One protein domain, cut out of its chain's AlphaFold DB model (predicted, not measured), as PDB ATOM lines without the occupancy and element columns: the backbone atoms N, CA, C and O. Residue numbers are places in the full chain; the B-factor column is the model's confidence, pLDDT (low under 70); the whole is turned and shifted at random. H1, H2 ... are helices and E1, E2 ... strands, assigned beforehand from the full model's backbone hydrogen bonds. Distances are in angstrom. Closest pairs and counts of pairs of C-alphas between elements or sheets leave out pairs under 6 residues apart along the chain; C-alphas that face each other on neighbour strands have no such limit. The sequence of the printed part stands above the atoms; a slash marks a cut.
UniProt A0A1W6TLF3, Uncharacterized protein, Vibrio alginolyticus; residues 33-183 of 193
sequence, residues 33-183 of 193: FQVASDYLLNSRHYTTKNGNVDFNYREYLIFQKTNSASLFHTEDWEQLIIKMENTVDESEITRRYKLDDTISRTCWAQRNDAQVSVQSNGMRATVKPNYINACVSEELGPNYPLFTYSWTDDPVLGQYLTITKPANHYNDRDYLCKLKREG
ATOM      1  N   PHE A  33     -27.671 -27.065 -23.534       87.94
ATOM      2  CA  PHE A  33     -26.704 -28.092 -23.150       87.94
ATOM      3  C   PHE A  33     -25.722 -27.578 -22.116       87.94
ATOM      4  O   PHE A  33     -25.528 -28.262 -21.112       87.94
ATOM      5  N   GLN A  34     -25.158 -26.378 -22.303       83.12
ATOM      6  CA  GLN A  34     -24.332 -25.748 -21.275       83.12
ATOM      7  C   GLN A  34     -25.120 -25.642 -19.965       83.12
ATOM      8  O   GLN A  34     -24.689 -26.166 -18.941       83.12
ATOM      9  N   VAL A  35     -26.336 -25.100 -20.033       85.25
ATOM     10  CA  VAL A  35     -27.224 -24.898 -18.882       85.25
ATOM     11  C   VAL A  35     -27.558 -26.208 -18.159       85.25
ATOM     12  O   VAL A  35     -27.458 -26.284 -16.932       85.25
ATOM     13  N   ALA A  36     -27.914 -27.264 -18.896       84.25
ATOM     14  CA  ALA A  36     -28.191 -28.564 -18.295       84.25
ATOM     15  C   ALA A  36     -26.924 -29.223 -17.734       84.25
ATOM     16  O   ALA A  36     -26.976 -29.846 -16.676       84.25
ATOM     17  N   SER A  37     -25.784 -29.080 -18.414       76.88
ATOM     18  CA  SER A  37     -24.519 -29.706 -18.020       76.88
ATOM     19  C   SER A  37     -23.843 -29.032 -16.824       76.88
ATOM     20  O   SER A  37     -23.288 -29.743 -15.991       76.88
ATOM     21  N   ASP A  38     -23.961 -27.715 -16.652       70.12
ATOM     22  CA  ASP A  38     -23.454 -26.998 -15.472       70.12
ATOM     23  C   ASP A  38     -24.124 -27.498 -14.188       70.12
ATOM     24  O   ASP A  38     -23.502 -27.635 -13.130       70.12
ATOM     25  N   TYR A  39     -25.402 -27.857 -14.290       64.75
ATOM     26  CA  TYR A  39     -26.114 -28.504 -13.201       64.75
ATOM     27  C   TYR A  39     -25.558 -29.912 -12.902       64.75
ATOM     28  O   TYR A  39     -25.450 -30.314 -11.737       64.75
ATOM     29  N   LEU A  40     -25.149 -30.652 -13.938       64.38
ATOM     30  CA  LEU A  40     -24.495 -31.953 -13.786       64.38
ATOM     31  C   LEU A  40     -23.104 -31.812 -13.169       64.38
ATOM     32  O   LEU A  40     -22.801 -32.539 -12.238       64.38
ATOM     33  N   LEU A  41     -22.273 -30.858 -13.591       59.28
ATOM     34  CA  LEU A  41     -20.917 -30.669 -13.048       59.28
ATOM     35  C   LEU A  41     -20.908 -30.398 -11.533       59.28
ATOM     36  O   LEU A  41     -19.969 -30.783 -10.835       59.28
ATOM     37  N   ASN A  42     -21.984 -29.810 -11.006       52.75
ATOM     38  CA  ASN A  42     -22.178 -29.602  -9.570       52.75
ATOM     39  C   ASN A  42     -22.571 -30.873  -8.791       52.75
ATOM     40  O   ASN A  42     -22.492 -30.886  -7.560       52.75
ATOM     41  N   SER A  43     -22.968 -31.953  -9.467       50.25
ATOM     42  CA  SER A  43     -23.199 -33.263  -8.851       50.25
ATOM     43  C   SER A  43     -22.066 -34.224  -9.258       50.25
ATOM     44  O   SER A  43     -21.697 -34.349 -10.413       50.25
ATOM     45  N   ARG A  44     -21.405 -34.879  -8.301       44.88
ATOM     46  CA  ARG A  44     -20.090 -35.537  -8.490       44.88
ATOM     47  C   ARG A  44     -20.100 -36.842  -9.328       44.88
ATOM     48  O   ARG A  44     -19.290 -37.728  -9.071       44.88
ATOM     49  N   HIS A  45     -20.997 -37.000 -10.306       44.41
ATOM     50  CA  HIS A  45     -21.334 -38.301 -10.911       44.41
ATOM     51  C   HIS A  45     -21.428 -38.335 -12.448       44.41
ATOM     52  O   HIS A  45     -22.065 -39.244 -12.991       44.41
ATOM     53  N   TYR A  46     -20.785 -37.412 -13.175       47.00
ATOM     54  CA  TYR A  46     -20.927 -37.362 -14.640       47.00
ATOM     55  C   TYR A  46     -19.603 -37.427 -15.374       47.00
ATOM     56  O   TYR A  46     -18.614 -36.791 -15.025       47.00
ATOM     57  N   THR A  47     -19.627 -38.205 -16.444       46.47
ATOM     58  CA  THR A  47     -18.611 -38.222 -17.481       46.47
ATOM     59  C   THR A  47     -19.323 -37.835 -18.763       46.47
ATOM     60  O   THR A  47     -20.248 -38.528 -19.184       46.47
ATOM     61  N   THR A  48     -18.930 -36.717 -19.362       46.69
ATOM     62  CA  THR A  48     -19.347 -36.361 -20.715       46.69
ATOM     63  C   THR A  48     -18.458 -37.128 -21.686       46.69
ATOM     64  O   THR A  48     -17.232 -37.028 -21.655       46.69
ATOM     65  N   LYS A  49     -19.065 -37.963 -22.528       49.25
ATOM     66  CA  LYS A  49     -18.380 -38.574 -23.665       49.25
ATOM     67  C   LYS A  49     -18.996 -38.009 -24.933       49.25
ATOM     68  O   LYS A  49     -20.178 -38.227 -25.183       49.25
ATOM     69  N   ASN A  50     -18.179 -37.298 -25.702       48.25
ATOM     70  CA  ASN A  50     -18.527 -36.863 -27.047       48.25
ATOM     71  C   ASN A  50     -18.329 -38.059 -27.978       48.25
ATOM     72  O   ASN A  50     -17.234 -38.624 -28.028       48.25
ATOM     73  N   GLY A  51     -19.382 -38.471 -28.675       49.88
ATOM     74  CA  GLY A  51     -19.315 -39.569 -29.630       49.88
ATOM     75  C   GLY A  51     -20.099 -39.246 -30.890       49.88
ATOM     76  O   GLY A  51     -21.262 -38.857 -30.813       49.88
ATOM     77  N   ASN A  52     -19.476 -39.471 -32.045       49.28
ATOM     78  CA  ASN A  52     -20.209 -39.692 -33.286       49.28
ATOM     79  C   ASN A  52     -20.686 -41.142 -33.238       49.28
ATOM     80  O   ASN A  52     -19.885 -42.061 -33.413       49.28
ATOM     81  N   VAL A  53     -21.955 -41.356 -32.897       51.22
ATOM     82  CA  VAL A  53     -22.525 -42.705 -32.862       51.22
ATOM     83  C   VAL A  53     -23.236 -42.946 -34.178       51.22
ATOM     84  O   VAL A  53     -24.314 -42.408 -34.421       51.22
ATOM     85  N   ASP A  54     -22.620 -43.773 -35.016       52.19
ATOM     86  CA  ASP A  54     -23.321 -44.407 -36.123       52.19
ATOM     87  C   ASP A  54     -24.386 -45.338 -35.515       52.19
ATOM     88  O   ASP A  54     -24.094 -46.090 -34.581       52.19
ATOM     89  N   PHE A  55     -25.647 -45.221 -35.941       51.41
ATOM     90  CA  PHE A  55     -26.813 -45.752 -35.216       51.41
ATOM     91  C   PHE A  55     -26.908 -47.296 -35.255       51.41
ATOM     92  O   PHE A  55     -27.804 -47.881 -35.863       51.41
ATOM     93  N   ASN A  56     -26.036 -47.990 -34.524       66.88
ATOM     94  CA  ASN A  56     -26.274 -49.354 -34.068       66.88
ATOM     95  C   ASN A  56     -27.033 -49.305 -32.732       66.88
ATOM     96  O   ASN A  56     -26.481 -48.939 -31.693       66.88
ATOM     97  N   TYR A  57     -28.307 -49.716 -32.739       68.06
ATOM     98  CA  TYR A  57     -29.177 -49.687 -31.554       68.06
ATOM     99  C   TYR A  57     -28.577 -50.418 -30.339       68.06
ATOM    100  O   TYR A  57     -28.735 -49.974 -29.202       68.06
ATOM    101  N   ARG A  58     -27.849 -51.522 -30.553       72.62
ATOM    102  CA  ARG A  58     -27.240 -52.285 -29.454       72.62
ATOM    103  C   ARG A  58     -26.096 -51.518 -28.798       72.62
ATOM    104  O   ARG A  58     -25.993 -51.514 -27.573       72.62
ATOM    105  N   GLU A  59     -25.251 -50.877 -29.596       70.25
ATOM    106  CA  GLU A  59     -24.135 -50.063 -29.105       70.25
ATOM    107  C   GLU A  59     -24.646 -48.807 -28.403       70.25
ATOM    108  O   GLU A  59     -24.171 -48.496 -27.312       70.25
ATOM    109  N   TYR A  60     -25.692 -48.176 -28.946       72.25
ATOM    110  CA  TYR A  60     -26.415 -47.087 -28.292       72.25
ATOM    111  C   TYR A  60     -26.907 -47.493 -26.897       72.25
ATOM    112  O   TYR A  60     -26.617 -46.810 -25.918       72.25
ATOM    113  N   LEU A  61     -27.591 -48.637 -26.774       74.25
ATOM    114  CA  LEU A  61     -28.081 -49.108 -25.476       74.25
ATOM    115  C   LEU A  61     -26.943 -49.379 -24.486       74.25
ATOM    116  O   LEU A  61     -27.077 -49.063 -23.306       74.25
ATOM    117  N   ILE A  62     -25.830 -49.968 -24.934       76.12
ATOM    118  CA  ILE A  62     -24.671 -50.256 -24.072       76.12
ATOM    119  C   ILE A  62     -24.003 -48.956 -23.615       76.12
ATOM    120  O   ILE A  62     -23.712 -48.783 -22.428       76.12
ATOM    121  N   PHE A  63     -23.786 -48.028 -24.544       75.69
ATOM    122  CA  PHE A  63     -23.216 -46.721 -24.255       75.69
ATOM    123  C   PHE A  63     -24.092 -45.959 -23.263       75.69
ATOM    124  O   PHE A  63     -23.606 -45.506 -22.230       75.69
ATOM    125  N   GLN A  64     -25.402 -45.924 -23.497       75.19
ATOM    126  CA  GLN A  64     -26.323 -45.298 -22.564       75.19
ATOM    127  C   GLN A  64     -26.277 -45.975 -21.209       75.19
ATOM    128  O   GLN A  64     -26.061 -45.303 -20.213       75.19
ATOM    129  N   LYS A  65     -26.368 -47.310 -21.139       76.81
ATOM    130  CA  LYS A  65     -26.322 -48.058 -19.872       76.81
ATOM    131  C   LYS A  65     -25.074 -47.784 -19.032       76.81
ATOM    132  O   LYS A  65     -25.181 -47.834 -17.811       76.81
ATOM    133  N   THR A  66     -23.952 -47.435 -19.649       75.94
ATOM    134  CA  THR A  66     -22.681 -47.208 -18.947       75.94
ATOM    135  C   THR A  66     -22.431 -45.760 -18.534       75.94
ATOM    136  O   THR A  66     -21.696 -45.545 -17.575       75.94
ATOM    137  N   ASN A  67     -23.041 -44.772 -19.194       76.38
ATOM    138  CA  ASN A  67     -22.785 -43.358 -18.909       76.38
ATOM    139  C   ASN A  67     -23.979 -42.696 -18.200       76.38
ATOM    140  O   ASN A  67     -25.134 -42.994 -18.498       76.38
ATOM    141  N   SER A  68     -23.702 -41.789 -17.254       78.31
ATOM    142  CA  SER A  68     -24.726 -40.990 -16.552       78.31
ATOM    143  C   SER A  68     -25.287 -39.863 -17.420       78.31
ATOM    144  O   SER A  68     -26.406 -39.413 -17.203       78.31
ATOM    145  N   ALA A  69     -24.503 -39.397 -18.390       80.81
ATOM    146  CA  ALA A  69     -24.928 -38.451 -19.404       80.81
ATOM    147  C   ALA A  69     -24.269 -38.798 -20.742       80.81
ATOM    148  O   ALA A  69     -23.201 -39.409 -20.781       80.81
ATOM    149  N   SER A  70     -24.913 -38.458 -21.848       80.56
ATOM    150  CA  SER A  70     -24.452 -38.789 -23.194       80.56
ATOM    151  C   SER A  70     -24.856 -37.692 -24.165       80.56
ATOM    152  O   SER A  70     -26.027 -37.323 -24.201       80.56
ATOM    153  N   LEU A  71     -23.891 -37.183 -24.931       81.31
ATOM    154  CA  LEU A  71     -24.113 -36.181 -25.969       81.31
ATOM    155  C   LEU A  71     -23.933 -36.837 -27.338       81.31
ATOM    156  O   LEU A  71     -22.873 -37.396 -27.627       81.31
ATOM    157  N   PHE A  72     -24.971 -36.761 -28.164       78.69
ATOM    158  CA  PHE A  72     -24.978 -37.244 -29.540       78.69
ATOM    159  C   PHE A  72     -25.020 -36.059 -30.481       78.69
ATOM    160  O   PHE A  72     -25.843 -35.161 -30.304       78.69
ATOM    161  N   HIS A  73     -24.167 -36.104 -31.494       80.06
ATOM    162  CA  HIS A  73     -24.119 -35.126 -32.563       80.06
ATOM    163  C   HIS A  73     -24.338 -35.843 -33.896       80.06
ATOM    164  O   HIS A  73     -23.752 -36.896 -34.154       80.06
ATOM    165  N   THR A  74     -25.208 -35.279 -34.721       76.81
ATOM    166  CA  THR A  74     -25.459 -35.686 -36.106       76.81
ATOM    167  C   THR A  74     -25.396 -34.445 -36.991       76.81
ATOM    168  O   THR A  74     -25.313 -33.336 -36.470       76.81
ATOM    169  N   GLU A  75     -25.446 -34.618 -38.312       76.44
ATOM    170  CA  GLU A  75     -25.438 -33.489 -39.254       76.44
ATOM    171  C   GLU A  75     -26.578 -32.489 -38.984       76.44
ATOM    172  O   GLU A  75     -26.343 -31.284 -39.008       76.44
ATOM    173  N   ASP A  76     -27.776 -32.987 -38.655       78.62
ATOM    174  CA  ASP A  76     -28.987 -32.163 -38.524       78.62
ATOM    175  C   ASP A  76     -29.387 -31.848 -37.072       78.62
ATOM    176  O   ASP A  76     -30.182 -30.947 -36.811       78.62
ATOM    177  N   TRP A  77     -28.926 -32.613 -36.079       83.50
ATOM    178  CA  TRP A  77     -29.348 -32.401 -34.688       83.50
ATOM    179  C   TRP A  77     -28.328 -32.860 -33.654       83.50
ATOM    180  O   TRP A  77     -27.495 -33.737 -33.890       83.50
ATOM    181  N   GLU A  78     -28.476 -32.311 -32.452       86.25
ATOM    182  CA  GLU A  78     -27.736 -32.705 -31.261       86.25
ATOM    183  C   GLU A  78     -28.691 -33.111 -30.133       86.25
ATOM    184  O   GLU A  78     -29.782 -32.552 -29.990       86.25
ATOM    185  N   GLN A  79     -28.313 -34.111 -29.335       86.75
ATOM    186  CA  GLN A  79     -29.128 -34.597 -28.220       86.75
ATOM    187  C   GLN A  79     -28.278 -34.902 -27.002       86.75
ATOM    188  O   GLN A  79     -27.353 -35.711 -27.058       86.75
ATOM    189  N   LEU A  80     -28.663 -34.310 -25.883       87.31
ATOM    190  CA  LEU A  80     -28.150 -34.625 -24.566       87.31
ATOM    191  C   LEU A  80     -29.138 -35.554 -23.855       87.31
ATOM    192  O   LEU A  80     -30.326 -35.256 -23.749       87.31
ATOM    193  N   ILE A  81     -28.643 -36.679 -23.355       86.06
ATOM    194  CA  ILE A  81     -29.398 -37.624 -22.531       86.06
ATOM    195  C   ILE A  81     -28.755 -37.657 -21.154       86.06
ATOM    196  O   ILE A  81     -27.548 -37.855 -21.044       86.06
ATOM    197  N   ILE A  82     -29.556 -37.460 -20.113       85.12
ATOM    198  CA  ILE A  82     -29.128 -37.424 -18.714       85.12
ATOM    199  C   ILE A  82     -29.920 -38.480 -17.967       85.12
ATOM    200  O   ILE A  82     -31.144 -38.403 -17.877       85.12
ATOM    201  N   LYS A  83     -29.224 -39.458 -17.399       83.75
ATOM    202  CA  LYS A  83     -29.859 -40.463 -16.564       83.75
ATOM    203  C   LYS A  83     -30.263 -39.906 -15.215       83.75
ATOM    204  O   LYS A  83     -29.518 -39.167 -14.558       83.75
ATOM    205  N   MET A  84     -31.424 -40.372 -14.799       80.31
ATOM    206  CA  MET A  84     -31.998 -40.099 -13.502       80.31
ATOM    207  C   MET A  84     -31.820 -41.307 -12.598       80.31
ATOM    208  O   MET A  84     -31.658 -42.441 -13.059       80.31
ATOM    209  N   GLU A  85     -31.820 -41.059 -11.296       75.62
ATOM    210  CA  GLU A  85     -31.794 -42.155 -10.343       75.62
ATOM    211  C   GLU A  85     -33.157 -42.852 -10.332       75.62
ATOM    212  O   GLU A  85     -34.210 -42.212 -10.370       75.62
ATOM    213  N   ASN A  86     -33.139 -44.186 -10.309       68.62
ATOM    214  CA  ASN A  86     -34.368 -44.983 -10.276       68.62
ATOM    215  C   ASN A  86     -35.090 -44.858  -8.925       68.62
ATOM    216  O   ASN A  86     -36.302 -45.063  -8.850       68.62
ATOM    217  N   THR A  87     -34.354 -44.536  -7.860       73.31
ATOM    218  CA  THR A  87     -34.921 -44.281  -6.539       73.31
ATOM    219  C   THR A  87     -35.322 -42.815  -6.462       73.31
ATOM    220  O   THR A  87     -34.472 -41.935  -6.399       73.31
ATOM    221  N   VAL A  88     -36.626 -42.548  -6.470       71.00
ATOM    222  CA  VAL A  88     -37.152 -41.189  -6.322       71.00
ATOM    223  C   VAL A  88     -37.175 -40.836  -4.835       71.00
ATOM    224  O   VAL A  88     -38.179 -41.046  -4.156       71.00
ATOM    225  N   ASP A  89     -36.048 -40.353  -4.324       80.00
ATOM    226  CA  ASP A  89     -35.971 -39.722  -3.007       80.00
ATOM    227  C   ASP A  89     -36.110 -38.190  -3.107       80.00
ATOM    228  O   ASP A  89     -36.242 -37.617  -4.191       80.00
ATOM    229  N   GLU A  90     -36.121 -37.501  -1.965       80.06
ATOM    230  CA  GLU A  90     -36.261 -36.039  -1.914       80.06
ATOM    231  C   GLU A  90     -35.143 -35.307  -2.677       80.06
ATOM    232  O   GLU A  90     -35.376 -34.254  -3.285       80.06
ATOM    233  N   SER A  91     -33.936 -35.878  -2.689       78.56
ATOM    234  CA  SER A  91     -32.790 -35.297  -3.382       78.56
ATOM    235  C   SER A  91     -32.972 -35.369  -4.897       78.56
ATOM    236  O   SER A  91     -32.767 -34.372  -5.591       78.56
ATOM    237  N   GLU A  92     -33.471 -36.497  -5.397       78.19
ATOM    238  CA  GLU A  92     -33.759 -36.732  -6.806       78.19
ATOM    239  C   GLU A  92     -34.971 -35.911  -7.285       78.19
ATOM    240  O   GLU A  92     -34.943 -35.338  -8.378       78.19
ATOM    241  N   ILE A  93     -36.009 -35.746  -6.456       79.50
ATOM    242  CA  ILE A  93     -37.134 -34.834  -6.746       79.50
ATOM    243  C   ILE A  93     -36.630 -33.394  -6.880       79.50
ATOM    244  O   ILE A  93     -36.917 -32.715  -7.871       79.50
ATOM    245  N   THR A  94     -35.839 -32.938  -5.908       81.25
ATOM    246  CA  THR A  94     -35.237 -31.598  -5.924       81.25
ATOM    247  C   THR A  94     -34.360 -31.414  -7.159       81.25
ATOM    248  O   THR A  94     -34.368 -30.351  -7.783       81.25
ATOM    249  N   ARG A  95     -33.624 -32.462  -7.541       78.69
ATOM    250  CA  ARG A  95     -32.760 -32.468  -8.719       78.69
ATOM    251  C   ARG A  95     -33.549 -32.253 -10.005       78.69
ATOM    252  O   ARG A  95     -33.172 -31.400 -10.805       78.69
ATOM    253  N   ARG A  96     -34.652 -32.986 -10.183       83.25
ATOM    254  CA  ARG A  96     -35.540 -32.858 -11.350       83.25
ATOM    255  C   ARG A  96     -36.143 -31.469 -11.450       83.25
ATOM    256  O   ARG A  96     -36.073 -30.860 -12.511       83.25
ATOM    257  N   TYR A  97     -36.660 -30.950 -10.336       83.31
ATOM    258  CA  TYR A  97     -37.251 -29.615 -10.295       83.31
ATOM    259  C   TYR A  97     -36.241 -28.527 -10.681       83.31
ATOM    260  O   TYR A  97     -36.541 -27.660 -11.495       83.31
ATOM    261  N   LYS A  98     -35.018 -28.583 -10.139       83.31
ATOM    262  CA  LYS A  98     -33.978 -27.599 -10.463       83.31
ATOM    263  C   LYS A  98     -33.539 -27.671 -11.922       83.31
ATOM    264  O   LYS A  98     -33.337 -26.623 -12.527       83.31
ATOM    265  N   LEU A  99     -33.394 -28.870 -12.487       84.44
ATOM    266  CA  LEU A  99     -33.101 -29.034 -13.914       84.44
ATOM    267  C   LEU A  99     -34.204 -28.421 -14.780       84.44
ATOM    268  O   LEU A  99     -33.897 -27.673 -15.704       84.44
ATOM    269  N   ASP A 100     -35.469 -28.679 -14.444       85.94
ATOM    270  CA  ASP A 100     -36.621 -28.134 -15.168       85.94
ATOM    271  C   ASP A 100     -36.671 -26.596 -15.101       85.94
ATOM    272  O   ASP A 100     -36.765 -25.946 -16.140       85.94
ATOM    273  N   ASP A 101     -36.489 -26.006 -13.910       85.38
ATOM    274  CA  ASP A 101     -36.424 -24.545 -13.723       85.38
ATOM    275  C   ASP A 101     -35.260 -23.930 -14.508       85.38
ATOM    276  O   ASP A 101     -35.403 -22.894 -15.156       85.38
ATOM    277  N   THR A 102     -34.101 -24.587 -14.500       86.12
ATOM    278  CA  THR A 102     -32.895 -24.077 -15.165       86.12
ATOM    279  C   THR A 102     -33.056 -24.096 -16.689       86.12
ATOM    280  O   THR A 102     -32.740 -23.109 -17.348       86.12
ATOM    281  N   ILE A 103     -33.634 -25.160 -17.255       88.81
ATOM    282  CA  ILE A 103     -33.941 -25.243 -18.692       88.81
ATOM    283  C   ILE A 103     -35.077 -24.276 -19.068       88.81
ATOM    284  O   ILE A 103     -35.014 -23.620 -20.107       88.81
ATOM    285  N   SER A 104     -36.092 -24.115 -18.216       85.69
ATOM    286  CA  SER A 104     -37.160 -23.124 -18.416       85.69
ATOM    287  C   SER A 104     -36.603 -21.693 -18.470       85.69
ATOM    288  O   SER A 104     -37.023 -20.887 -19.307       85.69
ATOM    289  N   ARG A 105     -35.576 -21.376 -17.667       85.38
ATOM    290  CA  ARG A 105     -34.880 -20.077 -17.729       85.38
ATOM    291  C   ARG A 105     -34.185 -19.826 -19.064       85.38
ATOM    292  O   ARG A 105     -34.136 -18.672 -19.482       85.38
ATOM    293  N   THR A 106     -33.701 -20.863 -19.752       89.38
ATOM    294  CA  THR A 106     -33.189 -20.745 -21.130       89.38
ATOM    295  C   THR A 106     -34.292 -20.271 -22.078       89.38
ATOM    296  O   THR A 106     -34.053 -19.379 -22.893       89.38
ATOM    297  N   CYS A 107     -35.520 -20.788 -21.943       89.00
ATOM    298  CA  CYS A 107     -36.671 -20.290 -22.704       89.00
ATOM    299  C   CYS A 107     -36.980 -18.831 -22.357       89.00
ATOM    300  O   CYS A 107     -37.127 -17.992 -23.243       89.00
ATOM    301  N   TRP A 108     -37.026 -18.517 -21.062       86.31
ATOM    302  CA  TRP A 108     -37.327 -17.176 -20.567       86.31
ATOM    303  C   TRP A 108     -36.320 -16.114 -21.044       86.31
ATOM    304  O   TRP A 108     -36.703 -14.986 -21.365       86.31
ATOM    305  N   ALA A 109     -35.039 -16.484 -21.137       85.62
ATOM    306  CA  ALA A 109     -33.981 -15.623 -21.657       85.62
ATOM    307  C   ALA A 109     -34.218 -15.220 -23.126       85.62
ATOM    308  O   ALA A 109     -33.901 -14.090 -23.496       85.62
ATOM    309  N   GLN A 110     -34.852 -16.087 -23.925       83.69
ATOM    310  CA  GLN A 110     -35.351 -15.743 -25.260       83.69
ATOM    311  C   GLN A 110     -36.594 -14.840 -25.138       83.69
ATOM    312  O   GLN A 110     -36.575 -13.640 -25.447       83.69
ATOM    313  N   ARG A 111     -37.694 -15.388 -24.605       84.31
ATOM    314  CA  ARG A 111     -38.994 -14.708 -24.500       84.31
ATOM    315  C   ARG A 111     -39.804 -15.252 -23.325       84.31
ATOM    316  O   ARG A 111     -39.722 -16.431 -22.996       84.31
ATOM    317  N   ASN A 112     -40.634 -14.402 -22.717       82.19
ATOM    318  CA  ASN A 112     -41.382 -14.760 -21.506       82.19
ATOM    319  C   ASN A 112     -42.378 -15.918 -21.698       82.19
ATOM    320  O   ASN A 112     -42.695 -16.621 -20.748       82.19
ATOM    321  N   ASP A 113     -42.844 -16.109 -22.923       81.75
ATOM    322  CA  ASP A 113     -43.796 -17.115 -23.391       81.75
ATOM    323  C   ASP A 113     -43.175 -17.986 -24.504       81.75
ATOM    324  O   ASP A 113     -43.872 -18.489 -25.383       81.75
ATOM    325  N   ALA A 114     -41.843 -18.137 -24.523       85.44
ATOM    326  CA  ALA A 114     -41.174 -19.070 -25.436       85.44
ATOM    327  C   ALA A 114     -41.380 -20.535 -25.028       85.44
ATOM    328  O   ALA A 114     -41.158 -21.430 -25.836       85.44
ATOM    329  N   GLN A 115     -41.759 -20.813 -23.780       88.25
ATOM    330  CA  GLN A 115     -41.958 -22.185 -23.333       88.25
ATOM    331  C   GLN A 115     -43.348 -22.687 -23.721       88.25
ATOM    332  O   GLN A 115     -44.363 -22.109 -23.336       88.25
ATOM    333  N   VAL A 116     -43.383 -23.817 -24.416       85.44
ATOM    334  CA  VAL A 116     -44.607 -24.562 -24.717       85.44
ATOM    335  C   VAL A 116     -44.492 -25.973 -24.155       85.44
ATOM    336  O   VAL A 116     -43.417 -26.572 -24.176       85.44
ATOM    337  N   SER A 117     -45.599 -26.504 -23.641       83.75
ATOM    338  CA  SER A 117     -45.689 -27.879 -23.149       83.75
ATOM    339  C   SER A 117     -46.789 -28.600 -23.905       83.75
ATOM    340  O   SER A 117     -47.921 -28.118 -23.982       83.75
ATOM    341  N   VAL A 118     -46.449 -29.738 -24.495       74.62
ATOM    342  CA  VAL A 118     -47.362 -30.554 -25.287       74.62
ATOM    343  C   VAL A 118     -47.368 -31.954 -24.695       74.62
ATOM    344  O   VAL A 118     -46.321 -32.550 -24.437       74.62
ATOM    345  N   GLN A 119     -48.561 -32.490 -24.458       72.19
ATOM    346  CA  GLN A 119     -48.698 -33.892 -24.098       72.19
ATOM    347  C   GLN A 119     -48.318 -34.741 -25.311       72.19
ATOM    348  O   GLN A 119     -48.899 -34.585 -26.386       72.19
ATOM    349  N   SER A 120     -47.362 -35.646 -25.137       63.59
ATOM    350  CA  SER A 120     -46.963 -36.580 -26.177       63.59
ATOM    351  C   SER A 120     -47.493 -37.980 -25.899       63.59
ATOM    352  O   SER A 120     -47.560 -38.458 -24.766       63.59
ATOM    353  N   ASN A 121     -47.875 -38.634 -26.993       59.28
ATOM    354  CA  ASN A 121     -48.166 -40.062 -27.057       59.28
ATOM    355  C   ASN A 121     -47.113 -40.801 -27.914       59.28
ATOM    356  O   ASN A 121     -47.306 -41.962 -28.261       59.28
ATOM    357  N   GLY A 122     -46.055 -40.099 -28.346       51.75
ATOM    358  CA  GLY A 122     -45.228 -40.457 -29.501       51.75
ATOM    359  C   GLY A 122     -43.937 -41.217 -29.206       51.75
ATOM    360  O   GLY A 122     -43.328 -41.740 -30.138       51.75
ATOM    361  N   MET A 123     -43.499 -41.349 -27.952       53.62
ATOM    362  CA  MET A 123     -42.291 -42.136 -27.705       53.62
ATOM    363  C   MET A 123     -42.558 -43.638 -27.802       53.62
ATOM    364  O   MET A 123     -43.279 -44.235 -27.005       53.62
ATOM    365  N   ARG A 124     -41.868 -44.286 -28.750       47.44
ATOM    366  CA  ARG A 124     -41.558 -45.713 -28.633       47.44
ATOM    367  C   ARG A 124     -40.836 -45.903 -27.297       47.44
ATOM    368  O   ARG A 124     -39.748 -45.367 -27.134       47.44
ATOM    369  N   ALA A 125     -41.456 -46.688 -26.417       42.22
ATOM    370  CA  ALA A 125     -40.968 -47.142 -25.113       42.22
ATOM    371  C   ALA A 125     -41.442 -46.377 -23.860       42.22
ATOM    372  O   ALA A 125     -41.157 -46.851 -22.765       42.22
ATOM    373  N   THR A 126     -42.250 -45.313 -23.954       49.47
ATOM    374  CA  THR A 126     -42.902 -44.757 -22.753       49.47
ATOM    375  C   THR A 126     -44.175 -45.532 -22.408       49.47
ATOM    376  O   THR A 126     -45.115 -45.627 -23.192       49.47
ATOM    377  N   VAL A 127     -44.224 -46.103 -21.202       51.00
ATOM    378  CA  VAL A 127     -45.390 -46.869 -20.705       51.00
ATOM    379  C   VAL A 127     -46.517 -45.937 -20.212       51.00
ATOM    380  O   VAL A 127     -47.638 -46.376 -19.960       51.00
ATOM    381  N   LYS A 128     -46.238 -44.634 -20.073       58.53
ATOM    382  CA  LYS A 128     -47.142 -43.605 -19.538       58.53
ATOM    383  C   LYS A 128     -47.141 -42.356 -20.433       58.53
ATOM    384  O   LYS A 128     -46.141 -42.127 -21.115       58.53
ATOM    385  N   PRO A 129     -48.210 -41.533 -20.400       59.41
ATOM    386  CA  PRO A 129     -48.206 -40.224 -21.045       59.41
ATOM    387  C   PRO A 129     -46.999 -39.406 -20.580       59.41
ATOM    388  O   PRO A 129     -46.776 -39.279 -19.373       59.41
ATOM    389  N   ASN A 130     -46.231 -38.866 -21.522       67.62
ATOM    390  CA  ASN A 130     -45.125 -37.964 -21.235       67.62
ATOM    391  C   ASN A 130     -45.476 -36.542 -21.678       67.62
ATOM    392  O   ASN A 130     -46.254 -36.324 -22.605       67.62
ATOM    393  N   TYR A 131     -44.903 -35.564 -20.983       74.31
ATOM    394  CA  TYR A 131     -44.944 -34.173 -21.410       74.31
ATOM    395  C   TYR A 131     -43.637 -33.832 -22.096       74.31
ATOM    396  O   TYR A 131     -42.548 -34.245 -21.688       74.31
ATOM    397  N   ILE A 132     -43.793 -33.095 -23.173       80.06
ATOM    398  CA  ILE A 132     -42.773 -32.793 -24.141       80.06
ATOM    399  C   ILE A 132     -42.744 -31.258 -24.168       80.06
ATOM    400  O   ILE A 132     -43.738 -30.599 -24.478       80.06
ATOM    401  N   ASN A 133     -41.647 -30.677 -23.694       87.38
ATOM    402  CA  ASN A 133     -41.500 -29.234 -23.534       87.38
ATOM    403  C   ASN A 133     -40.621 -28.689 -24.657       87.38
ATOM    404  O   ASN A 133     -39.679 -29.350 -25.093       87.38
ATOM    405  N   ALA A 134     -40.893 -27.476 -25.123       88.19
ATOM    406  CA  ALA A 134     -40.071 -26.822 -26.131       88.19
ATOM    407  C   ALA A 134     -39.879 -25.337 -25.839       88.19
ATOM    408  O   ALA A 134     -40.762 -24.680 -25.291       88.19
ATOM    409  N   CYS A 135     -38.720 -24.826 -26.244       90.19
ATOM    410  CA  CYS A 135     -38.457 -23.401 -26.382       90.19
ATOM    411  C   CYS A 135     -38.718 -23.010 -27.831       90.19
ATOM    412  O   CYS A 135     -38.050 -23.548 -28.712       90.19
ATOM    413  N   VAL A 136     -39.655 -22.104 -28.098       88.06
ATOM    414  CA  VAL A 136     -39.955 -21.639 -29.456       88.06
ATOM    415  C   VAL A 136     -39.299 -20.297 -29.767       88.06
ATOM    416  O   VAL A 136     -39.165 -19.428 -28.909       88.06
ATOM    417  N   SER A 137     -38.886 -20.135 -31.020       82.94
ATOM    418  CA  SER A 137     -38.319 -18.900 -31.550       82.94
ATOM    419  C   SER A 137     -39.423 -17.901 -31.893       82.94
ATOM    420  O   SER A 137     -40.482 -18.275 -32.382       82.94
ATOM    421  N   GLU A 138     -39.172 -16.611 -31.693       75.25
ATOM    422  CA  GLU A 138     -39.979 -15.564 -32.328       75.25
ATOM    423  C   GLU A 138     -39.492 -15.291 -33.756       75.25
ATOM    424  O   GLU A 138     -40.291 -15.206 -34.687       75.25
ATOM    425  N   GLU A 139     -38.174 -15.231 -33.935       79.44
ATOM    426  CA  GLU A 139     -37.513 -14.851 -35.187       79.44
ATOM    427  C   GLU A 139     -37.723 -15.877 -36.308       79.44
ATOM    428  O   GLU A 139     -37.924 -15.507 -37.462       79.44
ATOM    429  N   LEU A 140     -37.721 -17.171 -35.969       76.19
ATOM    430  CA  LEU A 140     -37.929 -18.268 -36.925       76.19
ATOM    431  C   LEU A 140     -39.417 -18.621 -37.114       76.19
ATOM    432  O   LEU A 140     -39.750 -19.533 -37.871       76.19
ATOM    433  N   GLY A 141     -40.308 -17.891 -36.441       72.69
ATOM    434  CA  GLY A 141     -41.751 -18.103 -36.439       72.69
ATOM    435  C   GLY A 141     -42.248 -18.739 -35.138       72.69
ATOM    436  O   GLY A 141     -41.560 -19.575 -34.557       72.69
ATOM    437  N   PRO A 142     -43.481 -18.409 -34.710       69.62
ATOM    438  CA  PRO A 142     -43.967 -18.597 -33.337       69.62
ATOM    439  C   PRO A 142     -44.024 -20.051 -32.855       69.62
ATOM    440  O   PRO A 142     -44.157 -20.282 -31.658       69.62
ATOM    441  N   ASN A 143     -43.918 -21.015 -33.771       74.69
ATOM    442  CA  ASN A 143     -43.981 -22.446 -33.494       74.69
ATOM    443  C   ASN A 143     -42.665 -23.175 -33.821       74.69
ATOM    444  O   ASN A 143     -42.652 -24.402 -33.799       74.69
ATOM    445  N   TYR A 144     -41.578 -22.456 -34.145       82.88
ATOM    446  CA  TYR A 144     -40.273 -23.064 -34.423       82.88
ATOM    447  C   TYR A 144     -39.565 -23.452 -33.125       82.88
ATOM    448  O   TYR A 144     -39.159 -22.554 -32.392       82.88
ATOM    449  N   PRO A 145     -39.341 -24.745 -32.832       86.56
ATOM    450  CA  PRO A 145     -38.664 -25.152 -31.609       86.56
ATOM    451  C   PRO A 145     -37.147 -24.932 -31.725       86.56
ATOM    452  O   PRO A 145     -36.463 -25.636 -32.463       86.56
ATOM    453  N   LEU A 146     -36.595 -23.993 -30.956       88.38
ATOM    454  CA  LEU A 146     -35.149 -23.805 -30.785       88.38
ATOM    455  C   LEU A 146     -34.494 -25.021 -30.132       88.38
ATOM    456  O   LEU A 146     -33.397 -25.410 -30.510       88.38
ATOM    457  N   PHE A 147     -35.174 -25.621 -29.161       90.56
ATOM    458  CA  PHE A 147     -34.836 -26.919 -28.596       90.56
ATOM    459  C   PHE A 147     -36.074 -27.513 -27.933       90.56
ATOM    460  O   PHE A 147     -37.065 -26.824 -27.667       90.56
ATOM    461  N   THR A 148     -35.991 -28.796 -27.627       89.94
ATOM    462  CA  THR A 148     -37.029 -29.543 -26.930       89.94
ATOM    463  C   THR A 148     -36.430 -30.363 -25.804       89.94
ATOM    464  O   THR A 148     -35.255 -30.726 -25.855       89.94
ATOM    465  N   TYR A 149     -37.217 -30.648 -24.774       89.38
ATOM    466  CA  TYR A 149     -36.792 -31.519 -23.697       89.38
ATOM    467  C   TYR A 149     -37.960 -32.290 -23.090       89.38
ATOM    468  O   TYR A 149     -39.095 -31.816 -23.043       89.38
ATOM    469  N   SER A 150     -37.689 -33.506 -22.630       86.38
ATOM    470  CA  SER A 150     -38.715 -34.362 -22.039       86.38
ATOM    471  C   SER A 150     -38.143 -35.345 -21.032       86.38
ATOM    472  O   SER A 150     -37.015 -35.828 -21.161       86.38
ATOM    473  N   TRP A 151     -38.963 -35.651 -20.031       83.81
ATOM    474  CA  TRP A 151     -38.709 -36.705 -19.063       83.81
ATOM    475  C   TRP A 151     -39.277 -38.012 -19.607       83.81
ATOM    476  O   TRP A 151     -40.471 -38.109 -19.899       83.81
ATOM    477  N   THR A 152     -38.417 -39.011 -19.739       79.69
ATOM    478  CA  THR A 152     -38.766 -40.314 -20.292       79.69
ATOM    479  C   THR A 152     -38.602 -41.394 -19.237       79.69
ATOM    480  O   THR A 152     -37.643 -41.380 -18.470       79.69
ATOM    481  N   ASP A 153     -39.534 -42.345 -19.235       78.81
ATOM    482  CA  ASP A 153     -39.445 -43.603 -18.500       78.81
ATOM    483  C   ASP A 153     -39.377 -44.754 -19.515       78.81
ATOM    484  O   ASP A 153     -40.396 -45.121 -20.105       78.81
ATOM    485  N   ASP A 154     -38.164 -45.250 -19.780       77.25
ATOM    486  CA  ASP A 154     -37.898 -46.324 -20.739       77.25
ATOM    487  C   ASP A 154     -37.659 -47.657 -19.998       77.25
ATOM    488  O   ASP A 154     -36.845 -47.721 -19.074       77.25
ATOM    489  N   PRO A 155     -38.303 -48.765 -20.404       75.62
ATOM    490  CA  PRO A 155     -38.193 -50.060 -19.733       75.62
ATOM    491  C   PRO A 155     -36.788 -50.684 -19.780       75.62
ATOM    492  O   PRO A 155     -36.488 -51.578 -18.991       75.62
ATOM    493  N   VAL A 156     -35.927 -50.268 -20.711       79.25
ATOM    494  CA  VAL A 156     -34.575 -50.801 -20.920       79.25
ATOM    495  C   VAL A 156     -33.505 -49.888 -20.320       79.25
ATOM    496  O   VAL A 156     -32.502 -50.389 -19.795       79.25
ATOM    497  N   LEU A 157     -33.679 -48.573 -20.443       77.31
ATOM    498  CA  LEU A 157     -32.710 -47.555 -20.032       77.31
ATOM    499  C   LEU A 157     -33.026 -46.917 -18.675       77.31
ATOM    500  O   LEU A 157     -32.128 -46.321 -18.078       77.31
ATOM    501  N   GLY A 158     -34.248 -47.090 -18.169       80.62
ATOM    502  CA  GLY A 158     -34.743 -46.434 -16.966       80.62
ATOM    503  C   GLY A 158     -35.201 -45.004 -17.242       80.62
ATOM    504  O   GLY A 158     -35.544 -44.644 -18.369       80.62
ATOM    505  N   GLN A 159     -35.199 -44.181 -16.196       83.62
ATOM    506  CA  GLN A 159     -35.644 -42.795 -16.293       83.62
ATOM    507  C   GLN A 159     -34.516 -41.880 -16.776       83.62
ATOM    508  O   GLN A 159     -33.393 -41.928 -16.267       83.62
ATOM    509  N   TYR A 160     -34.812 -41.014 -17.742       84.31
ATOM    510  CA  TYR A 160     -33.855 -40.039 -18.256       84.31
ATOM    511  C   TYR A 160     -34.523 -38.740 -18.709       84.31
ATOM    512  O   TYR A 160     -35.683 -38.715 -19.117       84.31
ATOM    513  N   LEU A 161     -33.760 -37.653 -18.649       87.19
ATOM    514  CA  LEU A 161     -34.059 -36.399 -19.324       87.19
ATOM    515  C   LEU A 161     -33.386 -36.416 -20.693       87.19
ATOM    516  O   LEU A 161     -32.189 -36.684 -20.802       87.19
ATOM    517  N   THR A 162     -34.145 -36.103 -21.731       87.69
ATOM    518  CA  THR A 162     -33.616 -35.870 -23.073       87.69
ATOM    519  C   THR A 162     -33.781 -34.407 -23.421       87.69
ATOM    520  O   THR A 162     -34.865 -33.869 -23.235       87.69
ATOM    521  N   ILE A 163     -32.731 -33.791 -23.953       90.50
ATOM    522  CA  ILE A 163     -32.739 -32.448 -24.532       90.50
ATOM    523  C   ILE A 163     -32.267 -32.582 -25.978       90.50
ATOM    524  O   ILE A 163     -31.209 -33.157 -26.212       90.50
ATOM    525  N   THR A 164     -33.024 -32.062 -26.938       89.06
ATOM    526  CA  THR A 164     -32.717 -32.150 -28.373       89.06
ATOM    527  C   THR A 164     -32.765 -30.759 -28.996       89.06
ATOM    528  O   THR A 164     -33.742 -30.038 -28.789       89.06
ATOM    529  N   LYS A 165     -31.754 -30.388 -29.788       89.25
ATOM    530  CA  LYS A 165     -31.682 -29.104 -30.508       89.25
ATOM    531  C   LYS A 165     -31.144 -29.305 -31.940       89.25
ATOM    532  O   LYS A 165     -30.477 -30.315 -32.173       89.25
ATOM    533  N   PRO A 166     -31.425 -28.401 -32.893       87.12
ATOM    534  CA  PRO A 166     -30.817 -28.436 -34.222       87.12
ATOM    535  C   PRO A 166     -29.293 -28.274 -34.125       87.12
ATOM    536  O   PRO A 166     -28.807 -27.532 -33.263       87.12
ATOM    537  N   ALA A 167     -28.543 -28.975 -34.979       82.31
ATOM    538  CA  ALA A 167     -27.080 -28.858 -35.019       82.31
ATOM    539  C   ALA A 167     -26.653 -27.536 -35.658       82.31
ATOM    540  O   ALA A 167     -25.714 -26.893 -35.192       82.31
ATOM    541  N   ASN A 168     -27.403 -27.092 -36.667       77.88
ATOM    542  CA  ASN A 168     -27.257 -25.783 -37.274       77.88
ATOM    543  C   ASN A 168     -28.629 -25.117 -37.327       77.88
ATOM    544  O   ASN A 168     -29.606 -25.691 -37.787       77.88
ATOM    545  N   HIS A 169     -28.734 -23.867 -36.885       65.50
ATOM    546  CA  HIS A 169     -29.943 -23.111 -37.201       65.50
ATOM    547  C   HIS A 169     -30.021 -22.962 -38.733       65.50
ATOM    548  O   HIS A 169     -28.978 -22.815 -39.359       65.50
ATOM    549  N   TYR A 170     -31.235 -23.019 -39.302       60.41
ATOM    550  CA  TYR A 170     -31.584 -23.009 -40.741       60.41
ATOM    551  C   TYR A 170     -31.792 -24.399 -41.400       60.41
ATOM    552  O   TYR A 170     -30.884 -25.018 -41.932       60.41
ATOM    553  N   ASN A 171     -33.075 -24.782 -41.499       58.97
ATOM    554  CA  ASN A 171     -33.642 -25.820 -42.382       58.97
ATOM    555  C   ASN A 171     -33.373 -27.307 -42.042       58.97
ATOM    556  O   ASN A 171     -33.290 -28.138 -42.945       58.97
ATOM    557  N   ASP A 172     -33.365 -27.669 -40.756       67.62
ATOM    558  CA  ASP A 172     -33.215 -29.068 -40.320       67.62
ATOM    559  C   ASP A 172     -34.520 -29.868 -40.451       67.62
ATOM    560  O   ASP A 172     -35.295 -30.050 -39.500       67.62
ATOM    561  N   ARG A 173     -34.772 -30.390 -41.658       74.62
ATOM    562  CA  ARG A 173     -35.894 -31.305 -41.918       74.62
ATOM    563  C   ARG A 173     -35.870 -32.493 -40.955       74.62
ATOM    564  O   ARG A 173     -36.919 -32.884 -40.447       74.62
ATOM    565  N   ASP A 174     -34.694 -33.042 -40.682       78.44
ATOM    566  CA  ASP A 174     -34.547 -34.243 -39.863       78.44
ATOM    567  C   ASP A 174     -34.786 -33.979 -38.376       78.44
ATOM    568  O   ASP A 174     -35.422 -34.810 -37.719       78.44
ATOM    569  N   TYR A 175     -34.413 -32.799 -37.872       82.25
ATOM    570  CA  TYR A 175     -34.808 -32.330 -36.542       82.25
ATOM    571  C   TYR A 175     -36.333 -32.223 -36.427       82.25
ATOM    572  O   TYR A 175     -36.933 -32.880 -35.578       82.25
ATOM    573  N   LEU A 176     -36.988 -31.495 -37.336       81.81
ATOM    574  CA  LEU A 176     -38.450 -31.347 -37.337       81.81
ATOM    575  C   LEU A 176     -39.167 -32.700 -37.474       81.81
ATOM    576  O   LEU A 176     -40.160 -32.970 -36.795       81.81
ATOM    577  N   CYS A 177     -38.648 -33.604 -38.303       79.50
ATOM    578  CA  CYS A 177     -39.202 -34.947 -38.437       79.50
ATOM    579  C   CYS A 177     -38.923 -35.831 -37.224       79.50
ATOM    580  O   CYS A 177     -39.725 -36.717 -36.927       79.50
ATOM    581  N   LYS A 178     -37.810 -35.640 -36.515       80.25
ATOM    582  CA  LYS A 178     -37.554 -36.305 -35.234       80.25
ATOM    583  C   LYS A 178     -38.566 -35.848 -34.189       80.25
ATOM    584  O   LYS A 178     -39.227 -36.699 -33.609       80.25
ATOM    585  N   LEU A 179     -38.783 -34.543 -34.048       80.62
ATOM    586  CA  LEU A 179     -39.780 -33.994 -33.127       80.62
ATOM    587  C   LEU A 179     -41.187 -34.527 -33.416       80.62
ATOM    588  O   LEU A 179     -41.851 -35.035 -32.515       80.62
ATOM    589  N   LYS A 180     -41.613 -34.521 -34.686       79.75
ATOM    590  CA  LYS A 180     -42.892 -35.125 -35.093       79.75
ATOM    591  C   LYS A 180     -42.984 -36.606 -34.722       79.75
ATOM    592  O   LYS A 180     -44.017 -37.045 -34.223       79.75
ATOM    593  N   ARG A 181     -41.916 -37.382 -34.953       76.62
ATOM    594  CA  ARG A 181     -41.842 -38.808 -34.576       76.62
ATOM    595  C   ARG A 181     -41.900 -39.016 -33.063       76.62
ATOM    596  O   ARG A 181     -42.462 -40.011 -32.630       76.62
ATOM    597  N   GLU A 182     -41.361 -38.086 -32.282       71.44
ATOM    598  CA  GLU A 182     -41.437 -38.082 -30.816       71.44
ATOM    599  C   GLU A 182     -42.795 -37.585 -30.287       71.44
ATOM    600  O   GLU A 182     -43.051 -37.664 -29.086       71.44
ATOM    601  N   GLY A 183     -43.703 -37.139 -31.164       72.62
ATOM    602  CA  GLY A 183     -45.061 -36.701 -30.821       72.62
ATOM    603  C   GLY A 183     -45.211 -35.198 -30.585       72.62
ATOM    604  O   GLY A 183     -46.249 -34.764 -30.092       72.62
TER     605      GLY A 183
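AT A GLANCE: This is residues 33 to 183 of the 193 residues of an uncharacterized protein of Vibrio alginolyticus (UniProt A0A1W6TLF3). One twisted sheet of six strands makes the core, with the long helix H3 and the short helix H1 side by side over one face and the short helix H4 over the other. A further short helix, H2, sits by the E1 and E2 end of the sheet, and a long link, residues 42 to 56, joins it to H1. The printed part has 151 residues with four named helices and six named strands, in the order H1 H2 E1 E2 H3 E3 E4 E5 E6 H4; the sheet's order is E1 E2 E6 E5 E4 E3, antiparallel throughout, and the class is mixed, helices and strands. The whole is compact, with a radius of gyration of the C-alphas of 15.0 A, and rounded, with spans of 39 by 36 by 29 A.

IN THESE COORDINATES: In the sheet, E1 is residues 69 to 73, E2 residues 77 to 83, E6 residues 158 to 166, E5 residues 144 to 154, E4 residues 130 to 137 and E3 residues 115 to 120. E5, the longest strand, measures 27.1 A from first to last C-alpha, E6 25.2 A, E4 22.7 A and E2 19.8 A. E5 bends by 61 degrees at Phe 147. H3, residues 90 to 110, is 30.9 A long, from C-alpha 90 at (-36.261, -36.039, -1.914) to C-alpha 110 at (-35.351, -15.743, -25.260). H1, residues 33 to 41, begins at C-alpha 33 at (-26.704, -28.092, -23.150). H2 is residues 57 to 66. H4, residues 173 to 182, ends at C-alpha 182 at (-41.437, -38.082, -30.816).

HOW THE PARTS SIT: The edge strands of the sheet are E1 and E3. From edge to edge the strands' lines turn by 83 degrees. E3, E4, E5 and E6 form a meander, each strand the antiparallel neighbour of the one before. The hairpin E1 and E2 has N 70 and O 81 within hydrogen-bond range at 2.8 A. Between E2 and E6 the atoms N 80 and O 163 are 2.8 A apart. The hairpin E5 and E6 has N 150 and O 162 at 2.9 A, the hairpin E4 and E5 has N 133 and O 149 at 2.9 A, and the hairpin E3 and E4 has N 118 and O 132 at 2.8 A. With the helices the sheet makes three layers, helices on both faces of a sheet: H1 and H3 lie on the same face, and H4 on the opposite face. H3 is on the sheet at a height of 10.4 A, over E5 and E4, and runs along the strands, at 10 degrees to E4 on the local plane. Its closest C-alphas to E4 are those of Cys 107 and Cys 135, 5.1 A. H1 lies over E2 at a height of 10.1 A and runs along the strands, at 22 degrees to E2 on the local plane. H1 and H3 touch, H3 with residues 99 to 106 alone; the closest C-alphas are those of Ala 36 and Leu 99, 6.6 A, at a shallow tilt of 28 degrees, opposite ways. H4 is on the sheet, and its closest C-alphas to E2 are those of Tyr 175 and Trp 77, 5.8 A. H2 is on the sheet at a height of 7.6 A and is only just over E2, with 3 of its C-alphas falling on that strand. H3 and H4 are apart. Every O i to N i+4 pair is within hydrogen-bond range in H2 and H4; H1 has 4 of 5 and H3 16 of 17.

THE WHOLE: The C-alphas farthest apart are those of Asp 89 and Asn 171, 41.8 A. The printed part has no cut, and the link from H1 to H2 is long, with 15 residues. Mean pLDDT of the printed part is 75.2; it is under 70 at residues 39 to 57, 86, 120 to 130, 142 and 169 to 172.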